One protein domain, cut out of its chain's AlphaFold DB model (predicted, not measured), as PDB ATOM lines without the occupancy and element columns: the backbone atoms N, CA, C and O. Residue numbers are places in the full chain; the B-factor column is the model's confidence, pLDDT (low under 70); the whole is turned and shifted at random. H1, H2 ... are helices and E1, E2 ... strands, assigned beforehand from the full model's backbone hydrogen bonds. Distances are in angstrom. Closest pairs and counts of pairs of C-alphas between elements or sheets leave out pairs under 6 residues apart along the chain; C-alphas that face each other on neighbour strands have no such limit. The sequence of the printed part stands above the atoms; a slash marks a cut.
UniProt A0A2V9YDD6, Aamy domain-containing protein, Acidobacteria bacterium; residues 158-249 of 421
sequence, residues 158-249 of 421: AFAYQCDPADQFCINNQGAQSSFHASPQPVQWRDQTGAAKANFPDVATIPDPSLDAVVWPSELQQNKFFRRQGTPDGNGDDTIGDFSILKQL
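This is residues 158 to 249 of the 421 residues of the protein "Aamy domain-containing protein" of Acidobacteria bacterium (UniProt A0A2V9YDD6). This is an elongated body of loops with little regular structure: a tiny two-strand ladder, E1 beside E2, sits near the middle, with the short helix H1 off to one side. The long stretch of residues 190 to 249 loops out to both ends, reaching Asp 208 at one and Asn 235 at the other. The 92 printed residues run E1, H1, E2; the sheet, E1 - E2, is antiparallel, the class mixed, with 11 residues in named elements. The whole is compact, radius of gyration of the C-alphas 12.8 A, spanning 40 by 26 by 17 A.

Look first at E1, residues 159 to 161, and E2, residues 187 to 189: they are antiparallel neighbours at 156 degrees. You will find N 160 and O 188 within hydrogen-bond range at 2.8 A. For H1, residues 168 to 172, the C-alphas closest to E1 are those of Cys 170 and Tyr 161, 7.3 A apart. In H1 every O i to N i+4 pair is within hydrogen-bond range.

Find C-alpha 159 at (176.269, 117.812, 133.469); E1 runs 6.8 A from there. H1 spans 6.0 A; E2 spans 6.5 A, ending at C-alpha 189 (175.244, 116.023, 136.977).

The farthest C-alphas, Asp 208 and Asn 235, are 40.3 A apart. The printed part has no cut; the link from H1 to E2 is long. No printed residue is under 70 in pLDDT.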
ATOM      1  N   ALA A 158     178.460 121.490 133.450       96.00
ATOM      2  CA  ALA A 158     177.890 121.066 134.733       96.00
ATOM      3  C   ALA A 158     177.343 119.625 134.749       96.00
ATOM      4  O   ALA A 158     177.322 118.959 135.785       96.00
ATOM      5  N   PHE A 159     176.884 119.130 133.601       97.06
ATOM      6  CA  PHE A 159     176.269 117.812 133.469       97.06
ATOM      7  C   PHE A 159     176.613 117.164 132.126       97.06
ATOM      8  O   PHE A 159     176.955 117.842 131.156       97.06
ATOM      9  N   ALA A 160     176.495 115.840 132.066       97.75
ATOM     10  CA  ALA A 160     176.529 115.079 130.827       97.75
ATOM     11  C   ALA A 160     175.110 114.714 130.371       97.75
ATOM     12  O   ALA A 160     174.236 114.444 131.194       97.75
ATOM     13  N   TYR A 161     174.887 114.670 129.063       98.19
ATOM     14  CA  TYR A 161     173.712 114.053 128.462       98.19
ATOM     15  C   TYR A 161     173.738 112.538 128.659       98.19
ATOM     16  O   TYR A 161     174.794 111.906 128.585       98.19
ATOM     17  N   GLN A 162     172.565 111.943 128.874       96.88
ATOM     18  CA  GLN A 162     172.413 110.495 128.776       96.88
ATOM     19  C   GLN A 162     172.312 110.124 127.296       96.88
ATOM     20  O   GLN A 162     171.269 110.322 126.680       96.88
ATOM     21  N   CYS A 163     173.416 109.648 126.719       94.75
ATOM     22  CA  CYS A 163     173.497 109.427 125.278       94.75
ATOM     23  C   CYS A 163     172.556 108.317 124.798       94.75
ATOM     24  O   CYS A 163     172.603 107.190 125.296       94.75
ATOM     25  N   ASP A 164     171.771 108.626 123.766       92.19
ATOM     26  CA  ASP A 164     171.138 107.614 122.923       92.19
ATOM     27  C   ASP A 164     172.243 106.806 122.206       92.19
ATOM     28  O   ASP A 164     173.180 107.414 121.676       92.19
ATOM     29  N   PRO A 165     172.172 105.461 122.150       92.88
ATOM     30  CA  PRO A 165     173.092 104.642 121.358       92.88
ATOM     31  C   PRO A 165     173.251 105.075 119.886       92.88
ATOM     32  O   PRO A 165     174.288 104.808 119.276       92.88
ATOM     33  N   ALA A 166     172.245 105.732 119.305       94.56
ATOM     34  CA  ALA A 166     172.284 106.279 117.952       94.56
ATOM     35  C   ALA A 166     172.998 107.644 117.859       94.56
ATOM     36  O   ALA A 166     173.489 107.994 116.785       94.56
ATOM     37  N   ASP A 167     173.112 108.398 118.957       95.31
ATOM     38  CA  ASP A 167     173.792 109.697 118.994       95.31
ATOM     39  C   ASP A 167     175.306 109.510 119.179       95.31
ATOM     40  O   ASP A 167     175.876 109.671 120.263       95.31
ATOM     41  N   GLN A 168     175.977 109.160 118.079       95.94
ATOM     42  CA  GLN A 168     177.433 108.988 118.053       95.94
ATOM     43  C   GLN A 168     178.180 110.269 118.442       95.94
ATOM     44  O   GLN A 168     179.268 110.193 119.010       95.94
ATOM     45  N   PHE A 169     177.600 111.446 118.185       95.50
ATOM     46  CA  PHE A 169     178.188 112.716 118.603       95.50
ATOM     47  C   PHE A 169     178.198 112.845 120.131       95.50
ATOM     48  O   PHE A 169     179.225 113.212 120.703       95.50
ATOM     49  N   CYS A 170     177.116 112.448 120.806       96.88
ATOM     50  CA  CYS A 170     177.085 112.381 122.266       96.88
ATOM     51  C   CYS A 170     178.105 111.387 122.828       96.88
ATOM     52  O   CYS A 170     178.868 111.724 123.737       96.88
ATOM     53  N   ILE A 171     178.159 110.177 122.264       95.50
ATOM     54  CA  ILE A 171     179.062 109.109 122.720       95.50
ATOM     55  C   ILE A 171     180.528 109.542 122.599       95.50
ATOM     56  O   ILE A 171     181.291 109.411 123.558       95.50
ATOM     57  N   ASN A 172     180.911 110.112 121.453       95.38
ATOM     58  CA  ASN A 172     182.283 110.556 121.195       95.38
ATOM     59  C   ASN A 172     182.729 111.691 122.127       95.38
ATOM     60  O   ASN A 172     183.913 111.783 122.442       95.38
ATOM     61  N   ASN A 173     181.784 112.508 122.599       93.38
ATOM     62  CA  ASN A 173     182.016 113.585 123.562       93.38
ATOM     63  C   ASN A 173     181.723 113.174 125.016       93.38
ATOM     64  O   ASN A 173     181.615 114.036 125.891       93.38
ATOM     65  N   GLN A 174     181.527 111.876 125.288       94.56
ATOM     66  CA  GLN A 174     181.223 111.343 126.623       94.56
ATOM     67  C   GLN A 174     180.069 112.097 127.318       94.56
ATOM     68  O   GLN A 174     180.116 112.399 128.515       94.56
ATOM     69  N   GLY A 175     179.051 112.471 126.538       96.44
ATOM     70  CA  GLY A 175     177.886 113.229 126.986       96.44
ATOM     71  C   GLY A 175     178.141 114.700 127.325       96.44
ATOM     72  O   GLY A 175     177.199 115.402 127.677       96.44
ATOM     73  N   ALA A 176     179.368 115.223 127.214       96.19
ATOM     74  CA  ALA A 176     179.615 116.660 127.369       96.19
ATOM     75  C   ALA A 176     178.884 117.488 126.299       96.19
ATOM     76  O   ALA A 176     178.518 118.632 126.556       96.19
ATOM     77  N   GLN A 177     178.618 116.888 125.141       97.19
ATOM     78  CA  GLN A 177     177.792 117.422 124.062       97.19
ATOM     79  C   GLN A 177     176.787 116.348 123.627       97.19
ATOM     80  O   GLN A 177     176.958 115.178 123.960       97.19
ATOM     81  N   SER A 178     175.740 116.739 122.907       96.81
ATOM     82  CA  SER A 178     174.777 115.840 122.256       96.81
ATOM     83  C   SER A 178     174.257 116.522 120.996       96.81
ATOM     84  O   SER A 178     174.350 117.747 120.885       96.81
ATOM     85  N   SER A 179     173.762 115.739 120.037       95.75
ATOM     86  CA  SER A 179     173.098 116.275 118.848       95.75
ATOM     87  C   SER A 179     171.899 117.140 119.253       95.75
ATOM     88  O   SER A 179     171.386 116.997 120.361       95.75
ATOM     89  N   PHE A 180     171.449 118.052 118.389       95.75
ATOM     90  CA  PHE A 180     170.308 118.906 118.716       95.75
ATOM     91  C   PHE A 180     169.022 118.095 118.947       95.75
ATOM     92  O   PHE A 180     168.699 117.191 118.175       95.75
ATOM     93  N   HIS A 181     168.240 118.476 119.961       94.31
ATOM     94  CA  HIS A 181     166.914 117.924 120.243       94.31
ATOM     95  C   HIS A 181     165.877 119.033 120.433       94.31
ATOM     96  O   HIS A 181     166.062 119.965 121.216       94.31
ATOM     97  N   ALA A 182     164.708 118.881 119.805       92.56
ATOM     98  CA  ALA A 182     163.596 119.827 119.956       92.56
ATOM     99  C   ALA A 182     163.027 119.899 121.388       92.56
ATOM    100  O   ALA A 182     162.375 120.879 121.743       92.56
ATOM    101  N   SER A 183     163.270 118.877 122.212       94.00
ATOM    102  CA  SER A 183     162.841 118.812 123.610       94.00
ATOM    103  C   SER A 183     164.028 118.594 124.557       94.00
ATOM    104  O   SER A 183     164.988 117.924 124.167       94.00
ATOM    105  N   PRO A 184     163.954 119.085 125.812       96.75
ATOM    106  CA  PRO A 184     164.989 118.859 126.818       96.75
ATOM    107  C   PRO A 184     165.267 117.372 127.063       96.75
ATOM    108  O   PRO A 184     164.339 116.588 127.267       96.75
ATOM    109  N   GLN A 185     166.544 117.002 127.112       97.19
ATOM    110  CA  GLN A 185     167.008 115.629 127.297       97.19
ATOM    111  C   GLN A 185     167.358 115.309 128.762       97.19
ATOM    112  O   GLN A 185     167.686 116.217 129.540       97.19
ATOM    113  N   PRO A 186     167.301 114.027 129.172       96.88
ATOM    114  CA  PRO A 186     167.816 113.581 130.462       96.88
ATOM    115  C   PRO A 186     169.322 113.823 130.592       96.88
ATOM    116  O   PRO A 186     170.088 113.652 129.642       96.88
ATOM    117  N   VAL A 187     169.754 114.186 131.798       97.56
ATOM    118  CA  VAL A 187     171.152 114.513 132.100       97.56
ATOM    119  C   VAL A 187     171.624 113.799 133.363       97.56
ATOM    120  O   VAL A 187     170.831 113.190 134.084       97.56
ATOM    121  N   GLN A 188     172.931 113.838 133.592       97.44
ATOM    122  CA  GLN A 188     173.616 113.353 134.783       97.44
ATOM    123  C   GLN A 188     174.600 114.432 135.232       97.44
ATOM    124  O   GLN A 188     175.559 114.739 134.520       97.44
ATOM    125  N   TRP A 189     174.357 115.020 136.399       96.69
ATOM    126  CA  TRP A 189     175.244 116.023 136.977       96.69
ATOM    127  C   TRP A 189     176.609 115.415 137.300       96.69
ATOM    128  O   TRP A 189     176.727 114.232 137.647       96.69
ATOM    129  N   ARG A 190     177.652 116.226 137.122       95.12
ATOM    130  CA  ARG A 190     179.029 115.832 137.412       95.12
ATOM    131  C   ARG A 190     179.330 116.015 138.897       95.12
ATOM    132  O   ARG A 190     178.769 116.886 139.554       95.12
ATOM    133  N   ASP A 191     180.203 115.170 139.430       93.31
ATOM    134  CA  ASP A 191     180.786 115.371 140.757       93.31
ATOM    135  C   ASP A 191     181.989 116.336 140.698       93.31
ATOM    136  O   ASP A 191     182.355 116.847 139.637       93.31
ATOM    137  N   GLN A 192     182.655 116.558 141.832       92.50
ATOM    138  CA  GLN A 192     183.832 117.428 141.936       92.50
ATOM    139  C   GLN A 192     185.041 116.956 141.108       92.50
ATOM    140  O   GLN A 192     186.000 117.703 140.949       92.50
ATOM    141  N   THR A 193     185.021 115.718 140.606       93.94
ATOM    142  CA  THR A 193     186.057 115.163 139.720       93.94
ATOM    143  C   THR A 193     185.695 115.310 138.240       93.94
ATOM    144  O   THR A 193     186.472 114.910 137.377       93.94
ATOM    145  N   GLY A 194     184.520 115.869 137.927       93.56
ATOM    146  CA  GLY A 194     183.996 115.978 136.567       93.56
ATOM    147  C   GLY A 194     183.309 114.706 136.065       93.56
ATOM    148  O   GLY A 194     182.869 114.650 134.912       93.56
ATOM    149  N   ALA A 195     183.174 113.674 136.902       94.50
ATOM    150  CA  ALA A 195     182.543 112.421 136.512       94.50
ATOM    151  C   ALA A 195     181.017 112.540 136.594       94.50
ATOM    152  O   ALA A 195     180.467 112.776 137.670       94.50
ATOM    153  N   ALA A 196     180.327 112.331 135.470       95.19
ATOM    154  CA  ALA A 196     178.870 112.239 135.443       95.19
ATOM    155  C   ALA A 196     178.399 111.019 136.246       95.19
ATOM    156  O   ALA A 196     178.963 109.927 136.119       95.19
ATOM    157  N   LYS A 197     177.376 111.196 137.089       94.81
ATOM    158  CA  LYS A 197     176.860 110.117 137.940       94.81
ATOM    159  C   LYS A 197     175.430 109.761 137.583       94.81
ATOM    160  O   LYS A 197     174.539 110.606 137.602       94.81
ATOM    161  N   ALA A 198     175.185 108.471 137.362       93.69
ATOM    162  CA  ALA A 198     173.848 107.961 137.071       93.69
ATOM    163  C   ALA A 198     172.833 108.229 138.194       93.69
ATOM    164  O   ALA A 198     171.651 108.417 137.923       93.69
ATOM    165  N   ASN A 199     173.291 108.292 139.446       93.12
ATOM    166  CA  ASN A 199     172.460 108.625 140.599       93.12
ATOM    167  C   ASN A 199     172.326 110.137 140.856       93.12
ATOM    168  O   ASN A 199     171.691 110.498 141.843       93.12
ATOM    169  N   PHE A 200     172.872 111.005 139.992       95.38
ATOM    170  CA  PHE A 200     172.701 112.466 140.045       95.38
ATOM    171  C   PHE A 200     171.876 112.989 138.845       95.38
ATOM    172  O   PHE A 200     172.369 113.803 138.062       95.38
ATOM    173  N   PRO A 201     170.624 112.528 138.643       95.94
ATOM    174  CA  PRO A 201     169.774 113.041 137.568       95.94
ATOM    175  C   PRO A 201     169.317 114.489 137.811       95.94
ATOM    176  O   PRO A 201     168.955 115.185 136.866       95.94
ATOM    177  N   ASP A 202     169.328 114.949 139.063       95.12
ATOM    178  CA  ASP A 202     168.953 116.297 139.487       95.12
ATOM    179  C   ASP A 202     169.802 116.702 140.703       95.12
ATOM    180  O   ASP A 202     170.167 115.845 141.509       95.12
ATOM    181  N   VAL A 203     170.118 117.991 140.860       93.38
ATOM    182  CA  VAL A 203     170.917 118.470 142.001       93.38
ATOM    183  C   VAL A 203     170.214 118.199 143.329       93.38
ATOM    184  O   VAL A 203     170.876 117.867 144.309       93.38
ATOM    185  N   ALA A 204     168.878 118.232 143.357       91.88
ATOM    186  CA  ALA A 204     168.094 117.940 144.556       91.88
ATOM    187  C   ALA A 204     168.314 116.518 145.112       91.88
ATOM    188  O   ALA A 204     167.991 116.259 146.272       91.88
ATOM    189  N   THR A 205     168.848 115.588 144.311       91.38
ATOM    190  CA  THR A 205     169.149 114.214 144.744       91.38
ATOM    191  C   THR A 205     170.609 114.012 145.149       91.38
ATOM    192  O   THR A 205     170.970 112.908 145.556       91.38
ATOM    193  N   ILE A 206     171.462 115.031 145.013       91.50
ATOM    194  CA  ILE A 206     172.881 114.952 145.358       91.50
ATOM    195  C   ILE A 206     173.024 115.226 146.862       91.50
ATOM    196  O   ILE A 206     172.697 116.324 147.312       91.50
ATOM    197  N   PRO A 207     173.494 114.258 147.667       84.94
ATOM    198  CA  PRO A 207     173.734 114.499 149.082       84.94
ATOM    199  C   PRO A 207     174.960 115.402 149.244       84.94
ATOM    200  O   PRO A 207     176.033 115.048 148.763       84.94
ATOM    201  N   ASP A 208     174.787 116.534 149.933       85.88
ATOM    202  CA  ASP A 208     175.854 117.497 150.250       85.88
ATOM    203  C   ASP A 208     176.730 117.846 149.024       85.88
ATOM    204  O   ASP A 208     177.904 117.467 148.954       85.88
ATOM    205  N   PRO A 209     176.146 118.488 147.988       86.06
ATOM    206  CA  PRO A 209     176.863 118.752 146.750       86.06
ATOM    207  C   PRO A 209     178.086 119.630 147.027       86.06
ATOM    208  O   PRO A 209     177.981 120.719 147.593       86.06
ATOM    209  N   SER A 210     179.256 119.165 146.584       88.31
ATOM    210  CA  SER A 210     180.498 119.926 146.712       88.31
ATOM    211  C   SER A 210     180.372 121.313 146.072       88.31
ATOM    212  O   SER A 210     179.798 121.468 144.989       88.31
ATOM    213  N   LEU A 211     181.002 122.313 146.697       88.94
ATOM    214  CA  LEU A 211     181.112 123.684 146.181       88.94
ATOM    215  C   LEU A 211     181.857 123.784 144.835       88.94
ATOM    216  O   LEU A 211     181.919 124.869 144.262       88.94
ATOM    217  N   ASP A 212     182.446 122.686 144.357       89.69
ATOM    218  CA  ASP A 212     183.134 122.577 143.065       89.69
ATOM    219  C   ASP A 212     182.406 121.677 142.050       89.69
ATOM    220  O   ASP A 212     182.908 121.487 140.942       89.69
ATOM    221  N   ALA A 213     181.251 121.106 142.409       87.00
ATOM    222  CA  ALA A 213     180.534 120.129 141.581       87.00
ATOM    223  C   ALA A 213     179.278 120.690 140.893       87.00
ATOM    224  O   ALA A 213     178.896 120.213 139.827       87.00
ATOM    225  N   VAL A 214     178.629 121.699 141.479       92.25
ATOM    226  CA  VAL A 214     177.338 122.234 141.004       92.25
ATOM    227  C   VAL A 214     177.402 123.732 140.737       92.25
ATOM    228  O   VAL A 214     178.303 124.414 141.212       92.25
ATOM    229  N   VAL A 215     176.435 124.251 139.975       95.75
ATOM    230  CA  VAL A 215     176.324 125.684 139.658       95.75
ATOM    231  C   VAL A 215     175.873 126.471 140.892       95.75
ATOM    232  O   VAL A 215     174.989 126.026 141.616       95.75
ATOM    233  N   TRP A 216     176.438 127.656 141.113       96.12
ATOM    234  CA  TRP A 216     176.081 128.569 142.200       96.12
ATOM    235  C   TRP A 216     175.691 129.938 141.649       96.12
ATOM    236  O   TRP A 216     176.332 130.417 140.713       96.12
ATOM    237  N   PRO A 217     174.688 130.607 142.229       96.94
ATOM    238  CA  PRO A 217     174.038 130.319 143.516       96.94
ATOM    239  C   PRO A 217     173.033 129.149 143.479       96.94
ATOM    240  O   PRO A 217     172.623 128.712 142.404       96.94
ATOM    241  N   SER A 218     172.628 128.645 144.655       96.00
ATOM    242  CA  SER A 218     171.751 127.464 144.791       96.00
ATOM    243  C   SER A 218     170.424 127.586 144.052       96.00
ATOM    244  O   SER A 218     169.854 126.595 143.607       96.00
ATOM    245  N   GLU A 219     169.935 128.809 143.877       97.31
ATOM    246  CA  GLU A 219     168.703 129.099 143.160       97.31
ATOM    247  C   GLU A 219     168.751 128.667 141.688       97.31
ATOM    248  O   GLU A 219     167.698 128.402 141.122       97.31
ATOM    249  N   LEU A 220     169.936 128.545 141.074       96.94
ATOM    250  CA  LEU A 220     170.096 128.083 139.689       96.94
ATOM    251  C   LEU A 220     170.175 126.551 139.556       96.94
ATOM    252  O   LEU A 220     170.220 126.034 138.441       96.94
ATOM    253  N   GLN A 221     170.170 125.802 140.661       95.50
ATOM    254  CA  GLN A 221     170.380 124.349 140.681       95.50
ATOM    255  C   GLN A 221     169.100 123.557 140.365       95.50
ATOM    256  O   GLN A 221     168.700 122.667 141.110       95.50
ATOM    257  N   GLN A 222     168.429 123.885 139.259       95.94
ATOM    258  CA  GLN A 222     167.252 123.150 138.792       95.94
ATOM    259  C   GLN A 222     167.366 122.838 137.307       95.94
ATOM    260  O   GLN A 222     167.592 123.727 136.488       95.94
ATOM    261  N   ASN A 223     167.091 121.588 136.933       97.44
ATOM    262  CA  ASN A 223     167.132 121.133 135.541       97.44
ATOM    263  C   ASN A 223     166.231 121.943 134.589       97.44
ATOM    264  O   ASN A 223     166.494 121.981 133.388       97.44
ATOM    265  N   LYS A 224     165.165 122.576 135.102       97.19
ATOM    266  CA  LYS A 224     164.265 123.433 134.311       97.19
ATOM    267  C   LYS A 224     164.942 124.718 133.809       97.19
ATOM    268  O   LYS A 224     164.507 125.268 132.808       97.19
ATOM    269  N   PHE A 225     165.998 125.174 134.486       97.94
ATOM    270  CA  PHE A 225     166.732 126.388 134.122       97.94
ATOM    271  C   PHE A 225     167.773 126.164 133.035       97.94
ATOM    272  O   PHE A 225     168.324 127.133 132.526       97.94
ATOM    273  N   PHE A 226     168.003 124.914 132.638       98.00
ATOM    274  CA  PHE A 226     168.899 124.553 131.551       98.00
ATOM    275  C   PHE A 226     168.087 124.038 130.370       98.00
ATOM    276  O   PHE A 226     167.180 123.219 130.545       98.00
ATOM    277  N   ARG A 227     168.447 124.471 129.159       96.50
ATOM    278  CA  ARG A 227     167.784 124.031 127.924       96.50
ATOM    279  C   ARG A 227     167.846 122.517 127.761       96.50
ATOM    280  O   ARG A 227     166.824 121.885 127.507       96.50
ATOM    281  N   ARG A 228     169.044 121.942 127.936       97.19
ATOM    282  CA  ARG A 228     169.329 120.506 127.753       97.19
ATOM    283  C   ARG A 228     168.932 120.006 126.357       97.19
ATOM    284  O   ARG A 228     168.356 118.931 126.231       97.19
ATOM    285  N   GLN A 229     169.205 120.793 125.320       96.19
ATOM    286  CA  GLN A 229     168.788 120.509 123.938       96.19
ATOM    287  C   GLN A 229     169.944 120.102 123.015       96.19
ATOM    288  O   GLN A 229     169.743 120.008 121.812       96.19
ATOM    289  N   GLY A 230     171.137 119.847 123.556       95.75
ATOM    290  CA  GLY A 230     172.319 119.541 122.753       95.75
ATOM    291  C   GLY A 230     172.841 120.755 121.982       95.75
ATOM    292  O   GLY A 230     172.428 121.889 122.224       95.75
ATOM    293  N   THR A 231     173.789 120.511 121.087       94.81
ATOM    294  CA  THR A 231     174.451 121.531 120.266       94.81
ATOM    295  C   THR A 231     173.565 121.902 119.071       94.81
ATOM    296  O   THR A 231     173.084 120.979 118.415       94.81
ATOM    297  N   PRO A 232     173.366 123.201 118.756       92.25
ATOM    298  CA  PRO A 232     172.615 123.621 117.572       92.25
ATOM    299  C   PRO A 232     173.159 122.955 116.300       92.25
ATOM    300  O   PRO A 232     174.369 122.928 116.076       92.25
ATOM    301  N   ASP A 233     172.277 122.428 115.454       87.31
ATOM    302  CA  ASP A 233     172.640 121.688 114.234       87.31
ATOM    303  C   ASP A 233     172.719 122.580 112.977       87.31
ATOM    304  O   ASP A 233     172.949 122.091 111.871       87.31
ATOM    305  N   GLY A 234     172.525 123.892 113.148       82.81
ATOM    306  CA  GLY A 234     172.460 124.875 112.066       82.81
ATOM    307  C   GLY A 234     171.107 124.932 111.346       82.81
ATOM    308  O   GLY A 234     170.934 125.772 110.463       82.81
ATOM    309  N   ASN A 235     170.136 124.093 111.722       79.62
ATOM    310  CA  ASN A 235     168.786 124.116 111.172       79.62
ATOM    311  C   ASN A 235     167.845 124.857 112.132       79.62
ATOM    312  O   ASN A 235     167.364 124.306 113.118       79.62
ATOM    313  N   GLY A 236     167.525 126.112 111.819       83.38
ATOM    314  CA  GLY A 236     166.598 126.923 112.611       83.38
ATOM    315  C   GLY A 236     167.299 128.036 113.383       83.38
ATOM    316  O   GLY A 236     168.173 128.704 112.839       83.38
ATOM    317  N   ASP A 237     166.862 128.285 114.619       84.38
ATOM    318  CA  ASP A 237     167.431 129.331 115.474       84.38
ATOM    319  C   ASP A 237     168.762 128.853 116.079       84.38
ATOM    320  O   ASP A 237     168.775 128.072 117.032       84.38
ATOM    321  N   ASP A 238     169.876 129.343 115.529       84.94
ATOM    322  CA  ASP A 238     171.254 129.020 115.929       84.94
ATOM    323  C   ASP A 238     171.598 129.454 117.362       84.94
ATOM    324  O   ASP A 238     172.619 129.050 117.915       84.94
ATOM    325  N   THR A 239     170.724 130.238 117.992       86.94
ATOM    326  CA  THR A 239     170.879 130.678 119.379       86.94
ATOM    327  C   THR A 239     170.202 129.752 120.399       86.94
ATOM    328  O   THR A 239     170.202 130.053 121.596       86.94
ATOM    329  N   ILE A 240     169.603 128.636 119.962       92.00
ATOM    330  CA  ILE A 240     168.968 127.637 120.833       92.00
ATOM    331  C   ILE A 240     169.811 126.363 120.883       92.00
ATOM    332  O   ILE A 240     169.884 125.620 119.912       92.00
ATOM    333  N   GLY A 241     170.371 126.070 122.055       93.81
ATOM    334  CA  GLY A 241     171.207 124.901 122.310       93.81
ATOM    335  C   GLY A 241     172.456 125.256 123.117       93.81
ATOM    336  O   GLY A 241     172.763 126.423 123.352       93.81
ATOM    337  N   ASP A 242     173.169 124.226 123.562       95.38
ATOM    338  CA  ASP A 242     174.441 124.359 124.269       95.38
ATOM    339  C   ASP A 242     175.514 124.957 123.349       95.38
ATOM    340  O   ASP A 242     175.657 124.565 122.186       95.38
ATOM    341  N   PHE A 243     176.324 125.865 123.895       91.50
ATOM    342  CA  PHE A 243     177.489 126.392 123.193       91.50
ATOM    343  C   PHE A 243     178.656 125.431 123.409       91.50
ATOM    344  O   PHE A 243     179.358 125.496 124.420       91.50
ATOM    345  N   SER A 244     178.863 124.494 122.478       91.94
ATOM    346  CA  SER A 244     179.833 123.410 122.669       91.94
ATOM    347  C   SER A 244     179.519 122.648 123.974       91.94
ATOM    348  O   SER A 244     178.429 122.102 124.119       91.94
ATOM    349  N   ILE A 245     180.450 122.591 124.931       94.69
ATOM    350  CA  ILE A 245     180.264 121.942 126.241       94.69
ATOM    351  C   ILE A 245     179.520 122.816 127.268       94.69
ATOM    352  O   ILE A 245     179.197 122.332 128.355       94.69
ATOM    353  N   LEU A 246     179.282 124.093 126.957       96.50
ATOM    354  CA  LEU A 246     178.721 125.088 127.872       96.50
ATOM    355  C   LEU A 246     177.195 124.998 127.895       96.50
ATOM    356  O   LEU A 246     176.540 124.973 126.850       96.50
ATOM    357  N   LYS A 247     176.622 124.920 129.099       97.69
ATOM    358  CA  LYS A 247     175.217 124.542 129.294       97.69
ATOM    359  C   LYS A 247     174.320 125.756 129.230       97.69
ATOM    360  O   LYS A 247     174.395 126.622 130.099       97.69
ATOM    361  N   GLN A 248     173.470 125.818 128.206       97.69
ATOM    362  CA  GLN A 248     172.648 126.998 127.975       97.69
ATOM    363  C   GLN A 248     171.536 127.119 129.022       97.69
ATOM    364  O   GLN A 248     170.771 126.176 129.257       97.69
ATOM    365  N   LEU A 249     171.419 128.309 129.608       98.06
ATOM    366  CA  LEU A 249     170.335 128.678 130.503       98.06
ATOM    367  C   LEU A 249     169.073 129.053 129.713       98.06
ATOM    368  O   LEU A 249     169.120 129.615 128.618       98.06
TER     369      LEU A 249